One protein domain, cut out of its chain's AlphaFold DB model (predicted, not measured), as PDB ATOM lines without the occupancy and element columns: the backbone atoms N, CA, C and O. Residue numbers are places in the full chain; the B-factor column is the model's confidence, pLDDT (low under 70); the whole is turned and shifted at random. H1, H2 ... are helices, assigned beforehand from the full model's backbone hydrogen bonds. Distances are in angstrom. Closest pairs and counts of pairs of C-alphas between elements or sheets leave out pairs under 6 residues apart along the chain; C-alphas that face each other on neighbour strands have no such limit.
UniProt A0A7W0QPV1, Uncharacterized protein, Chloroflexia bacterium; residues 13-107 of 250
ATOM      1  N   ALA A  13    -103.346  51.748  20.343       79.25
ATOM      2  CA  ALA A  13    -103.257  50.600  21.236       79.25
ATOM      3  C   ALA A  13    -102.846  49.274  20.552       79.25
ATOM      4  O   ALA A  13    -102.291  48.401  21.212       79.25
ATOM      5  N   GLU A  14    -103.102  49.098  19.254       85.75
ATOM      6  CA  GLU A  14    -102.791  47.880  18.491       85.75
ATOM      7  C   GLU A  14    -101.411  47.924  17.813       85.75
ATOM      8  O   GLU A  14    -100.858  46.868  17.506       85.75
ATOM      9  N   SER A  15    -100.840  49.112  17.580       86.94
ATOM     10  CA  SER A  15     -99.611  49.262  16.786       86.94
ATOM     11  C   SER A  15     -98.391  48.594  17.423       86.94
ATOM     12  O   SER A  15     -97.635  47.917  16.727       86.94
ATOM     13  N   GLU A  16     -98.195  48.745  18.737       88.19
ATOM     14  CA  GLU A  16     -97.046  48.154  19.441       88.19
ATOM     15  C   GLU A  16     -97.115  46.615  19.501       88.19
ATOM     16  O   GLU A  16     -96.142  45.972  19.094       88.19
ATOM     17  N   PRO A  17     -98.236  45.984  19.926       91.19
ATOM     18  CA  PRO A  17     -98.357  44.527  19.887       91.19
ATOM     19  C   PRO A  17     -98.209  43.955  18.476       91.19
ATOM     20  O   PRO A  17     -97.545  42.938  18.288       91.19
ATOM     21  N   LEU A  18     -98.791  44.622  17.474       91.94
ATOM     22  CA  LEU A  18     -98.702  44.186  16.085       91.94
ATOM     23  C   LEU A  18     -97.255  44.226  15.584       91.94
ATOM     24  O   LEU A  18     -96.782  43.248  15.011       91.94
ATOM     25  N   ALA A  19     -96.523  45.308  15.856       92.50
ATOM     26  CA  ALA A  19     -95.109  45.409  15.507       92.50
ATOM     27  C   ALA A  19     -94.264  44.316  16.185       92.50
ATOM     28  O   ALA A  19     -93.379  43.741  15.548       92.50
ATOM     29  N   ALA A  20     -94.556  43.985  17.448       93.31
ATOM     30  CA  ALA A  20     -93.869  42.915  18.167       93.31
ATOM     31  C   ALA A  20     -94.114  41.529  17.538       93.31
ATOM     32  O   ALA A  20     -93.169  40.753  17.380       93.31
ATOM     33  N   GLU A  21     -95.350  41.224  17.127       96.19
ATOM     34  CA  GLU A  21     -95.681  39.965  16.443       96.19
ATOM     35  C   GLU A  21     -95.009  39.855  15.068       96.19
ATOM     36  O   GLU A  21     -94.449  38.804  14.737       96.19
ATOM     37  N   LEU A  22     -94.993  40.946  14.292       95.31
ATOM     38  CA  LEU A  22     -94.303  41.002  13.000       95.31
ATOM     39  C   LEU A  22     -92.794  40.788  13.167       95.31
ATOM     40  O   LEU A  22     -92.221  39.909  12.518       95.31
ATOM     41  N   ALA A  23     -92.163  41.490  14.113       95.00
ATOM     42  CA  ALA A  23     -90.746  41.314  14.427       95.00
ATOM     43  C   ALA A  23     -90.430  39.883  14.904       95.00
ATOM     44  O   ALA A  23     -89.426  39.289  14.501       95.00
ATOM     45  N   GLY A  24     -91.301  39.293  15.727       95.62
ATOM     46  CA  GLY A  24     -91.176  37.907  16.168       95.62
ATOM     47  C   GLY A  24     -91.280  36.909  15.010       95.62
ATOM     48  O   GLY A  24     -90.499  35.957  14.938       95.62
ATOM     49  N   ALA A  25     -92.213  37.122  14.081       94.25
ATOM     50  CA  ALA A  25     -92.363  36.299  12.885       94.25
ATOM     51  C   ALA A  25     -91.162  36.419  11.941       94.25
ATOM     52  O   ALA A  25     -90.667  35.397  11.457       94.25
ATOM     53  N   TYR A  26     -90.653  37.636  11.750       96.12
ATOM     54  CA  TYR A  26     -89.426  37.897  11.008       96.12
ATOM     55  C   TYR A  26     -88.233  37.140  11.609       96.12
ATOM     56  O   TYR A  26     -87.563  36.379  10.909       96.12
ATOM     57  N   GLY A  27     -88.021  37.256  12.925       96.44
ATOM     58  CA  GLY A  27     -86.942  36.557  13.626       96.44
ATOM     59  C   GLY A  27     -87.023  35.032  13.490       96.44
ATOM     60  O   GLY A  27     -86.004  34.383  13.244       96.44
ATOM     61  N   ARG A  28     -88.232  34.455  13.572       97.56
ATOM     62  CA  ARG A  28     -88.451  33.016  13.323       97.56
ATOM     63  C   ARG A  28     -88.091  32.613  11.892       97.56
ATOM     64  O   ARG A  28     -87.526  31.539  11.706       97.56
ATOM     65  N   MET A  29     -88.377  33.455  10.898       96.25
ATOM     66  CA  MET A  29     -88.026  33.159   9.507       96.25
ATOM     67  C   MET A  29     -86.515  33.217   9.260       96.25
ATOM     68  O   MET A  29     -85.963  32.319   8.627       96.25
ATOM     69  N   VAL A  30     -85.829  34.234   9.786       97.44
ATOM     70  CA  VAL A  30     -84.361  34.327   9.684       97.44
ATOM     71  C   VAL A  30     -83.703  33.110  10.336       97.44
ATOM     72  O   VAL A  30     -82.802  32.508   9.750       97.44
ATOM     73  N   ALA A  31     -84.189  32.696  11.512       97.38
ATOM     74  CA  ALA A  31     -83.721  31.480  12.171       97.38
ATOM     75  C   ALA A  31     -83.972  30.230  11.313       97.38
ATOM     76  O   ALA A  31     -83.059  29.430  11.142       97.38
ATOM     77  N   PHE A  32     -85.159  30.095  10.712       96.94
ATOM     78  CA  PHE A  32     -85.462  28.998   9.790       96.94
ATOM     79  C   PHE A  32     -84.474  28.941   8.617       96.94
ATOM     80  O   PHE A  32     -83.927  27.877   8.347       96.94
ATOM     81  N   TYR A  33     -84.195  30.061   7.944       96.94
ATOM     82  CA  TYR A  33     -83.254  30.072   6.819       96.94
ATOM     83  C   TYR A  33     -81.825  29.729   7.232       96.94
ATOM     84  O   TYR A  33     -81.155  28.968   6.538       96.94
ATOM     85  N   ARG A  34     -81.372  30.236   8.376       98.06
ATOM     86  CA  ARG A  34     -80.062  29.877   8.917       98.06
ATOM     87  C   ARG A  34     -79.986  28.386   9.256       98.06
ATOM     88  O   ARG A  34     -79.027  27.723   8.884       98.06
ATOM     89  N   ASP A  35     -80.990  27.864   9.955       97.62
ATOM     90  CA  ASP A  35     -80.935  26.523  10.543       97.62
ATOM     91  C   ASP A  35     -81.292  25.421   9.530       97.62
ATOM     92  O   ASP A  35     -80.811  24.300   9.661       97.62
ATOM     93  N   GLN A  36     -82.147  25.707   8.541       97.75
ATOM     94  CA  GLN A  36     -82.620  24.724   7.553       97.75
ATOM     95  C   GLN A  36     -81.940  24.845   6.187       97.75
ATOM     96  O   GLN A  36     -81.867  23.848   5.474       97.75
ATOM     97  N   LEU A  37     -81.472  26.039   5.803       96.88
ATOM     98  CA  LEU A  37     -80.774  26.265   4.529       96.88
ATOM     99  C   LEU A  37     -79.283  26.587   4.708       96.88
ATOM    100  O   LEU A  37     -78.621  26.910   3.727       96.88
ATOM    101  N   GLU A  38     -78.769  26.517   5.940       97.38
ATOM    102  CA  GLU A  38     -77.354  26.736   6.280       97.38
ATOM    103  C   GLU A  38     -76.797  28.096   5.808       97.38
ATOM    104  O   GLU A  38     -75.593  28.256   5.602       97.38
ATOM    105  N   LEU A  39     -77.668  29.100   5.649       97.81
ATOM    106  CA  LEU A  39     -77.269  30.451   5.253       97.81
ATOM    107  C   LEU A  39     -76.566  31.182   6.403       97.81
ATOM    108  O   LEU A  39     -76.909  31.007   7.578       97.81
ATOM    109  N   SER A  40     -75.624  32.070   6.076       97.81
ATOM    110  CA  SER A  40     -75.067  32.984   7.078       97.81
ATOM    111  C   SER A  40     -76.139  33.954   7.595       97.81
ATOM    112  O   SER A  40     -77.160  34.182   6.951       97.81
ATOM    113  N   GLY A  41     -75.913  34.566   8.763       96.94
ATOM    114  CA  GLY A  41     -76.854  35.539   9.338       96.94
ATOM    115  C   GLY A  41     -77.264  36.659   8.362       96.94
ATOM    116  O   GLY A  41     -78.463  36.871   8.185       96.94
ATOM    117  N   PRO A  42     -76.310  37.340   7.694       97.75
ATOM    118  CA  PRO A  42     -76.627  38.356   6.689       97.75
ATOM    119  C   PRO A  42     -77.380  37.818   5.464       97.75
ATOM    120  O   PRO A  42     -78.300  38.476   4.990       97.75
ATOM    121  N   GLU A  43     -77.032  36.629   4.963       97.31
ATOM    122  CA  GLU A  43     -77.732  36.008   3.825       97.31
ATOM    123  C   GLU A  43     -79.163  35.599   4.200       97.31
ATOM    124  O   GLU A  43     -80.090  35.810   3.424       97.31
ATOM    125  N   ALA A  44     -79.372  35.072   5.409       96.94
ATOM    126  CA  ALA A  44     -80.693  34.734   5.926       96.94
ATOM    127  C   ALA A  44     -81.578  35.979   6.138       96.94
ATOM    128  O   ALA A  44     -82.764  35.936   5.804       96.94
ATOM    129  N   ASP A  45     -81.023  37.086   6.654       96.25
ATOM    130  CA  ASP A  45     -81.713  38.386   6.778       96.25
ATOM    131  C   ASP A  45     -82.123  38.923   5.399       96.25
ATOM    132  O   ASP A  45     -83.302  39.221   5.177       96.25
ATOM    133  N   ALA A  46     -81.177  38.951   4.450       94.75
ATOM    134  CA  ALA A  46     -81.413  39.383   3.075       94.75
ATOM    135  C   ALA A  46     -82.495  38.530   2.398       94.75
ATOM    136  O   ALA A  46     -83.453  39.068   1.833       94.75
ATOM    137  N   ARG A  47     -82.416  37.201   2.534       94.25
ATOM    138  CA  ARG A  47     -83.411  36.274   1.991       94.25
ATOM    139  C   ARG A  47     -84.786  36.464   2.628       94.25
ATOM    140  O   ARG A  47     -85.785  36.449   1.910       94.25
ATOM    141  N   ALA A  48     -84.861  36.684   3.943       93.75
ATOM    142  CA  ALA A  48     -86.119  36.932   4.653       93.75
ATOM    143  C   ALA A  48     -86.803  38.232   4.217       93.75
ATOM    144  O   ALA A  48     -88.026  38.248   4.070       93.75
ATOM    145  N   ARG A  49     -86.025  39.282   3.930       91.62
ATOM    146  CA  ARG A  49     -86.524  40.531   3.321       91.62
ATOM    147  C   ARG A  49     -86.891  40.368   1.841       91.62
ATOM    148  O   ARG A  49     -87.522  41.247   1.259       91.62
ATOM    149  N   GLY A  50     -86.509  39.247   1.227       92.31
ATOM    150  CA  GLY A  50     -86.649  39.005  -0.205       92.31
ATOM    151  C   GLY A  50     -85.750  39.915  -1.039       92.31
ATOM    152  O   GLY A  50     -86.173  40.365  -2.095       92.31
ATOM    153  N   ALA A  51     -84.539  40.213  -0.559       92.12
ATOM    154  CA  ALA A  51     -83.560  41.036  -1.274       92.12
ATOM    155  C   ALA A  51     -83.128  40.423  -2.619       92.12
ATOM    156  O   ALA A  51     -82.729  41.153  -3.522       92.12
ATOM    157  N   ASP A  52     -83.235  39.098  -2.743       92.81
ATOM    158  CA  ASP A  52     -82.928  38.357  -3.969       92.81
ATOM    159  C   ASP A  52     -84.111  38.293  -4.948       92.81
ATOM    160  O   ASP A  52     -83.942  37.842  -6.080       92.81
ATOM    161  N   ASP A  53     -85.310  38.713  -4.528       94.62
ATOM    162  CA  ASP A  53     -86.502  38.621  -5.364       94.62
ATOM    163  C   ASP A  53     -86.478  39.736  -6.421       94.62
ATOM    164  O   ASP A  53     -86.280  40.922  -6.129       94.62
ATOM    165  N   THR A  54     -86.736  39.380  -7.676       96.56
ATOM    166  CA  THR A  54     -86.938  40.375  -8.734       96.56
ATOM    167  C   THR A  54     -88.222  41.178  -8.482       96.56
ATOM    168  O   THR A  54     -89.154  40.679  -7.846       96.56
ATOM    169  N   PRO A  55     -88.366  42.398  -9.039       95.19
ATOM    170  CA  PRO A  55     -89.608  43.165  -8.904       95.19
ATOM    171  C   PRO A  55     -90.863  42.404  -9.364       95.19
ATOM    172  O   PRO A  55     -91.935  42.565  -8.786       95.19
ATOM    173  N   ALA A  56     -90.729  41.546 -10.383       96.75
ATOM    174  CA  ALA A  56     -91.822  40.718 -10.881       96.75
ATOM    175  C   ALA A  56     -92.209  39.606  -9.893       96.75
ATOM    176  O   ALA A  56     -93.395  39.387  -9.656       96.75
ATOM    177  N   GLU A  57     -91.228  38.933  -9.285       96.38
ATOM    178  CA  GLU A  57     -91.472  37.923  -8.248       96.38
ATOM    179  C   GLU A  57     -92.062  38.552  -6.988       96.38
ATOM    180  O   GLU A  57     -93.017  38.018  -6.427       96.38
ATOM    181  N   ALA A  58     -91.556  39.720  -6.583       94.31
ATOM    182  CA  ALA A  58     -92.082  40.452  -5.442       94.31
ATOM    183  C   ALA A  58     -93.557  40.834  -5.645       94.31
ATOM    184  O   ALA A  58     -94.373  40.602  -4.751       94.31
ATOM    185  N   ALA A  59     -93.914  41.349  -6.827       95.88
ATOM    186  CA  ALA A  59     -95.294  41.680  -7.175       95.88
ATOM    187  C   ALA A  59     -96.199  40.435  -7.243       95.88
ATOM    188  O   ALA A  59     -97.316  40.457  -6.723       95.88
ATOM    189  N   ALA A  60     -95.718  39.339  -7.838       96.69
ATOM    190  CA  ALA A  60     -96.459  38.081  -7.901       96.69
ATOM    191  C   ALA A  60     -96.708  37.486  -6.505       96.69
ATOM    192  O   ALA A  60     -97.790  36.961  -6.237       96.69
ATOM    193  N   ASP A  61     -95.736  37.596  -5.598       95.06
ATOM    194  CA  ASP A  61     -95.877  37.125  -4.223       95.06
ATOM    195  C   ASP A  61     -96.892  37.956  -3.427       95.06
ATOM    196  O   ASP A  61     -97.732  37.380  -2.735       95.06
ATOM    197  N   LEU A  62     -96.883  39.288  -3.577       96.06
ATOM    198  CA  LEU A  62     -97.888  40.165  -2.960       96.06
ATOM    199  C   LEU A  62     -99.304  39.847  -3.460       96.06
ATOM    200  O   LEU A  62    -100.218  39.719  -2.647       96.06
ATOM    201  N   ALA A  63     -99.478  39.645  -4.772       97.06
ATOM    202  CA  ALA A  63    -100.764  39.246  -5.347       97.06
ATOM    203  C   ALA A  63    -101.242  37.899  -4.776       97.06
ATOM    204  O   ALA A  63    -102.366  37.781  -4.293       97.06
ATOM    205  N   ARG A  64    -100.349  36.902  -4.719       97.69
ATOM    206  CA  ARG A  64    -100.634  35.580  -4.143       97.69
ATOM    207  C   ARG A  64    -101.021  35.646  -2.661       97.69
ATOM    208  O   ARG A  64    -101.820  34.829  -2.207       97.69
ATOM    209  N   ILE A  65    -100.424  36.554  -1.885       97.62
ATOM    210  CA  ILE A  65    -100.797  36.781  -0.481       97.62
ATOM    211  C   ILE A  65    -102.183  37.432  -0.397       97.62
ATOM    212  O   ILE A  65    -102.992  36.991   0.416       97.62
ATOM    213  N   GLY A  66    -102.466  38.423  -1.246       96.31
ATOM    214  CA  GLY A  66    -103.760  39.109  -1.300       96.31
ATOM    215  C   GLY A  66    -104.936  38.198  -1.665       96.31
ATOM    216  O   GLY A  66    -106.024  38.374  -1.127       96.31
ATOM    217  N   ASP A  67    -104.705  37.189  -2.507       96.94
ATOM    218  CA  ASP A  67    -105.729  36.223  -2.933       96.94
ATOM    219  C   ASP A  67    -105.936  35.056  -1.946       96.94
ATOM    220  O   ASP A  67    -106.799  34.195  -2.148       96.94
ATOM    221  N   ARG A  68    -105.131  34.972  -0.880       97.56
ATOM    222  CA  ARG A  68    -105.187  33.847   0.055       97.56
ATOM    223  C   ARG A  68    -106.410  33.952   0.983       97.56
ATOM    224  O   ARG A  68    -106.731  35.050   1.436       97.56
ATOM    225  N   PRO A  69    -107.058  32.825   1.352       97.06
ATOM    226  CA  PRO A  69    -108.072  32.829   2.401       97.06
ATOM    227  C   PRO A  69    -107.567  33.495   3.695       97.06
ATOM    228  O   PRO A  69    -106.434  33.216   4.105       97.06
ATOM    229  N   PRO A  70    -108.382  34.340   4.357       97.19
ATOM    230  CA  PRO A  70    -107.992  35.066   5.567       97.19
ATOM    231  C   PRO A  70    -107.375  34.200   6.673       97.19
ATOM    232  O   PRO A  70    -106.416  34.607   7.321       97.19
ATOM    233  N   ASP A  71    -107.888  32.986   6.869       95.44
ATOM    234  CA  ASP A  71    -107.435  32.025   7.882       95.44
ATOM    235  C   ASP A  71    -106.114  31.318   7.531       95.44
ATOM    236  O   ASP A  71    -105.550  30.605   8.360       95.44
ATOM    237  N   GLN A  72    -105.599  31.526   6.318       97.00
ATOM    238  CA  GLN A  72    -104.336  30.966   5.831       97.00
ATOM    239  C   GLN A  72    -103.238  32.027   5.659       97.00
ATOM    240  O   GLN A  72    -102.107  31.697   5.274       97.00
ATOM    241  N   VAL A  73    -103.542  33.304   5.910       97.81
ATOM    242  CA  VAL A  73    -102.537  34.372   5.939       97.81
ATOM    243  C   VAL A  73    -101.727  34.236   7.227       97.81
ATOM    244  O   VAL A  73    -102.262  34.325   8.330       97.81
ATOM    245  N   SER A  74    -100.425  33.997   7.097       96.69
ATOM    246  CA  SER A  74     -99.526  33.865   8.243       96.69
ATOM    247  C   SER A  74     -98.947  35.218   8.663       96.69
ATOM    248  O   SER A  74     -98.904  36.172   7.884       96.69
ATOM    249  N   TRP A  75     -98.387  35.281   9.872       96.75
ATOM    250  CA  TRP A  75     -97.608  36.441  10.313       96.75
ATOM    251  C   TRP A  75     -96.423  36.762   9.400       96.75
ATOM    252  O   TRP A  75     -96.029  37.919   9.283       96.75
ATOM    253  N   PHE A  76     -95.860  35.750   8.738       95.06
ATOM    254  CA  PHE A  76     -94.782  35.962   7.787       95.06
ATOM    255  C   PHE A  76     -95.261  36.657   6.511       95.06
ATOM    256  O   PHE A  76     -94.599  37.576   6.035       95.06
ATOM    257  N   ASP A  77     -96.424  36.256   5.989       96.56
ATOM    258  CA  ASP A  77     -97.026  36.928   4.837       96.56
ATOM    259  C   ASP A  77     -97.309  38.397   5.176       96.56
ATOM    260  O   ASP A  77     -96.949  39.284   4.409       96.56
ATOM    261  N   LEU A  78     -97.865  38.665   6.365       97.06
ATOM    262  CA  LEU A  78     -98.107  40.026   6.846       97.06
ATOM    263  C   LEU A  78     -96.824  40.852   6.966       97.06
ATOM    264  O   LEU A  78     -96.800  41.982   6.485       97.06
ATOM    265  N   ASN A  79     -95.760  40.294   7.552       95.56
ATOM    266  CA  ASN A  79     -94.473  40.985   7.651       95.56
ATOM    267  C   ASN A  79     -93.917  41.315   6.262       95.56
ATOM    268  O   ASN A  79     -93.458  42.425   6.022       95.56
ATOM    269  N   ARG A  80     -93.998  40.366   5.325       93.62
ATOM    270  CA  ARG A  80     -93.504  40.567   3.962       93.62
ATOM    271  C   ARG A  80     -94.286  41.637   3.203       93.62
ATOM    272  O   ARG A  80     -93.675  42.413   2.472       93.62
ATOM    273  N   VAL A  81     -95.611  41.683   3.358       96.06
ATOM    274  CA  VAL A  81     -96.424  42.761   2.778       96.06
ATOM    275  C   VAL A  81     -96.044  44.093   3.425       96.06
ATOM    276  O   VAL A  81     -95.783  45.038   2.695       96.06
ATOM    277  N   ALA A  82     -95.919  44.156   4.756       95.31
ATOM    278  CA  ALA A  82     -95.553  45.382   5.472       95.31
ATOM    279  C   ALA A  82     -94.193  45.953   5.040       95.31
ATOM    280  O   ALA A  82     -94.076  47.160   4.847       95.31
ATOM    281  N   ASP A  83     -93.188  45.095   4.845       92.38
ATOM    282  CA  ASP A  83     -91.845  45.510   4.423       92.38
ATOM    283  C   ASP A  83     -91.811  46.054   2.982       92.38
ATOM    284  O   ASP A  83     -90.981  46.906   2.660       92.38
ATOM    285  N   ARG A  84     -92.681  45.551   2.095       93.62
ATOM    286  CA  ARG A  84     -92.686  45.899   0.660       93.62
ATOM    287  C   ARG A  84     -93.655  47.018   0.311       93.62
ATOM    288  O   ARG A  84     -93.339  47.857  -0.526       93.62
ATOM    289  N   ASP A  85     -94.834  46.983   0.915       95.00
ATOM    290  CA  ASP A  85     -95.949  47.880   0.650       95.00
ATOM    291  C   ASP A  85     -96.767  48.083   1.946       95.00
ATOM    292  O   ASP A  85     -97.721  47.343   2.230       95.00
ATOM    293  N   PRO A  86     -96.393  49.087   2.765       93.75
ATOM    294  CA  PRO A  86     -97.083  49.397   4.016       93.75
ATOM    295  C   PRO A  86     -98.572  49.737   3.837       93.75
ATOM    296  O   PRO A  86     -99.387  49.447   4.718       93.75
ATOM    297  N   GLU A  87     -98.953  50.325   2.698       93.69
ATOM    298  CA  GLU A  87    -100.349  50.658   2.404       93.69
ATOM    299  C   GLU A  87    -101.159  49.391   2.102       93.69
ATOM    300  O   GLU A  87    -102.246  49.197   2.664       93.69
ATOM    301  N   ALA A  88    -100.618  48.477   1.290       95.06
ATOM    302  CA  ALA A  88    -101.240  47.175   1.052       95.06
ATOM    303  C   ALA A  88    -101.364  46.360   2.346       95.06
ATOM    304  O   ALA A  88    -102.393  45.713   2.570       95.06
ATOM    305  N   PHE A  89    -100.377  46.442   3.243       95.88
ATOM    306  CA  PHE A  89    -100.460  45.826   4.568       95.88
ATOM    307  C   PHE A  89    -101.635  46.381   5.382       95.88
ATOM    308  O   PHE A  89    -102.421  45.609   5.931       95.88
ATOM    309  N   ALA A  90    -101.813  47.705   5.418       92.88
ATOM    310  CA  ALA A  90    -102.932  48.346   6.107       92.88
ATOM    311  C   ALA A  90    -104.299  47.884   5.578       92.88
ATOM    312  O   ALA A  90    -105.260  47.729   6.343       92.88
ATOM    313  N   VAL A  91    -104.411  47.702   4.261       95.31
ATOM    314  CA  VAL A  91    -105.620  47.184   3.606       95.31
ATOM    315  C   VAL A  91    -105.851  45.724   3.995       95.31
ATOM    316  O   VAL A  91    -106.938  45.391   4.474       95.31
ATOM    317  N   LEU A  92    -104.827  44.877   3.864       96.44
ATOM    318  CA  LEU A  92    -104.901  43.453   4.190       96.44
ATOM    319  C   LEU A  92    -105.241  43.225   5.668       96.44
ATOM    320  O   LEU A  92    -106.127  42.434   5.980       96.44
ATOM    321  N   TRP A  93    -104.616  43.964   6.586       95.94
ATOM    322  CA  TRP A  93    -104.892  43.857   8.019       95.94
ATOM    323  C   TRP A  93    -106.343  44.215   8.361       95.94
ATOM    324  O   TRP A  93    -107.004  43.512   9.128       95.94
ATOM    325  N   ARG A  94    -106.892  45.276   7.754       94.94
ATOM    326  CA  ARG A  94    -108.313  45.624   7.919       94.94
ATOM    327  C   ARG A  94    -109.234  44.543   7.361       94.94
ATOM    328  O   ARG A  94    -110.228  44.227   8.015       94.94
ATOM    329  N   ALA A  95    -108.899  43.967   6.207       95.88
ATOM    330  CA  ALA A  95    -109.662  42.874   5.610       95.88
ATOM    331  C   ALA A  95    -109.651  41.618   6.499       95.88
ATOM    332  O   ALA A  95    -110.708  41.038   6.733       95.88
ATOM    333  N   LEU A  96    -108.503  41.255   7.081       96.75
ATOM    334  CA  LEU A  96    -108.396  40.152   8.042       96.75
ATOM    335  C   LEU A  96    -109.258  40.387   9.285       96.75
ATOM    336  O   LEU A  96    -109.991  39.492   9.703       96.75
ATOM    337  N   LYS A  97    -109.224  41.598   9.859       95.31
ATOM    338  CA  LYS A  97    -110.076  41.946  11.007       95.31
ATOM    339  C   LYS A  97    -111.564  41.886  10.662       95.31
ATOM    340  O   LYS A  97    -112.350  41.437  11.490       95.31
ATOM    341  N   ALA A  98    -111.953  42.330   9.467       95.38
ATOM    342  CA  ALA A  98    -113.331  42.219   8.995       95.38
ATOM    343  C   ALA A  98    -113.746  40.748   8.835       95.38
ATOM    344  O   ALA A  98    -114.715  40.333   9.458       95.38
ATOM    345  N   ALA A  99    -112.951  39.935   8.137       95.88
ATOM    346  CA  ALA A  99    -113.220  38.508   7.960       95.88
ATOM    347  C   ALA A  99    -113.290  37.743   9.294       95.88
ATOM    348  O   ALA A  99    -114.131  36.864   9.464       95.88
ATOM    349  N   ALA A 100    -112.442  38.093  10.267       93.94
ATOM    350  CA  ALA A 100    -112.486  37.505  11.604       93.94
ATOM    351  C   ALA A 100    -113.771  37.869  12.367       93.94
ATOM    352  O   ALA A 100    -114.293  37.033  13.106       93.94
ATOM    353  N   ARG A 101    -114.290  39.095  12.193       93.00
ATOM    354  CA  ARG A 101    -115.590  39.504  12.749       93.00
ATOM    355  C   ARG A 101    -116.732  38.776  12.055       93.00
ATOM    356  O   ARG A 101    -117.575  38.227  12.749       93.00
ATOM    357  N   ASP A 102    -116.702  38.685  10.731       94.62
ATOM    358  CA  ASP A 102    -117.722  37.972   9.962       94.62
ATOM    359  C   ASP A 102    -117.768  36.482  10.341       94.62
ATOM    360  O   ASP A 102    -118.848  35.929  10.534       94.62
ATOM    361  N   GLU A 103    -116.610  35.830  10.524       95.19
ATOM    362  CA  GLU A 103    -116.541  34.431  10.978       95.19
ATOM    363  C   GLU A 103    -117.092  34.256  12.406       95.19
ATOM    364  O   GLU A 103    -117.752  33.253  12.708       95.19
ATOM    365  N   LEU A 104    -116.819  35.219  13.292       90.12
ATOM    366  CA  LEU A 104    -117.364  35.233  14.649       90.12
ATOM    367  C   LEU A 104    -118.888  35.418  14.622       90.12
ATOM    368  O   LEU A 104    -119.619  34.645  15.244       90.12
ATOM    369  N   ASP A 105    -119.377  36.389  13.855       91.12
ATOM    370  CA  ASP A 105    -120.798  36.714  13.736       91.12
ATOM    371  C   ASP A 105    -121.592  35.601  13.055       91.12
ATOM    372  O   ASP A 105    -122.716  35.300  13.476       91.12
ATOM    373  N   SER A 106    -121.005  34.907  12.082       93.62
ATOM    374  CA  SER A 106    -121.625  33.749  11.442       93.62
ATOM    375  C   SER A 106    -121.647  32.506  12.343       93.62
ATOM    376  O   SER A 106    -122.399  31.571  12.080       93.62
ATOM    377  N   GLY A 107    -120.816  32.458  13.393       93.19
ATOM    378  CA  GLY A 107    -120.681  31.299  14.283       93.19
ATOM    379  C   GLY A 107    -119.977  30.098  13.641       93.19
ATOM    380  O   GLY A 107    -119.934  29.016  14.232       93.19
TER     381      GLY A 107
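This is residues 13 to 107 of the 250 residues of an uncharacterized protein of Chloroflexia bacterium (UniProt A0A7W0QPV1). Short H4 sits in the middle, crossed by long H1, with H3 near its other side. H2 folds back on H1 at one end; H5 runs to the other. The printed part, 95 residues with five named helices, H1 to H5, is all helix, only just compact, close to loose: radius of gyration of the C-alphas 14.6 A, spans 46 by 29 by 23 A.

H1, residues 13 to 37, touches H2, residues 41 to 49, with residues 26 to 34 alone. With residues 21 to 29 alone it touches H4, residues 75 to 84, about perpendicular at 81 degrees, closest at C-alphas 22 and 79, 5.4 A. H3, residues 55 to 66, is close to H4 but not clearly touching. H4 and H5, residues 86 to 106, form a hairpin. In H1, 20 of 21 O i to N i+4 pairs are within hydrogen-bond range.

H1, 37.1 A long, begins at C-alpha 13 (-103.257, 50.600, 21.236); H5, 30.0 A, ends at C-alpha 106 (-121.625, 33.749, 11.442).

The printed part has no cut; no printed residue's pLDDT is under 70.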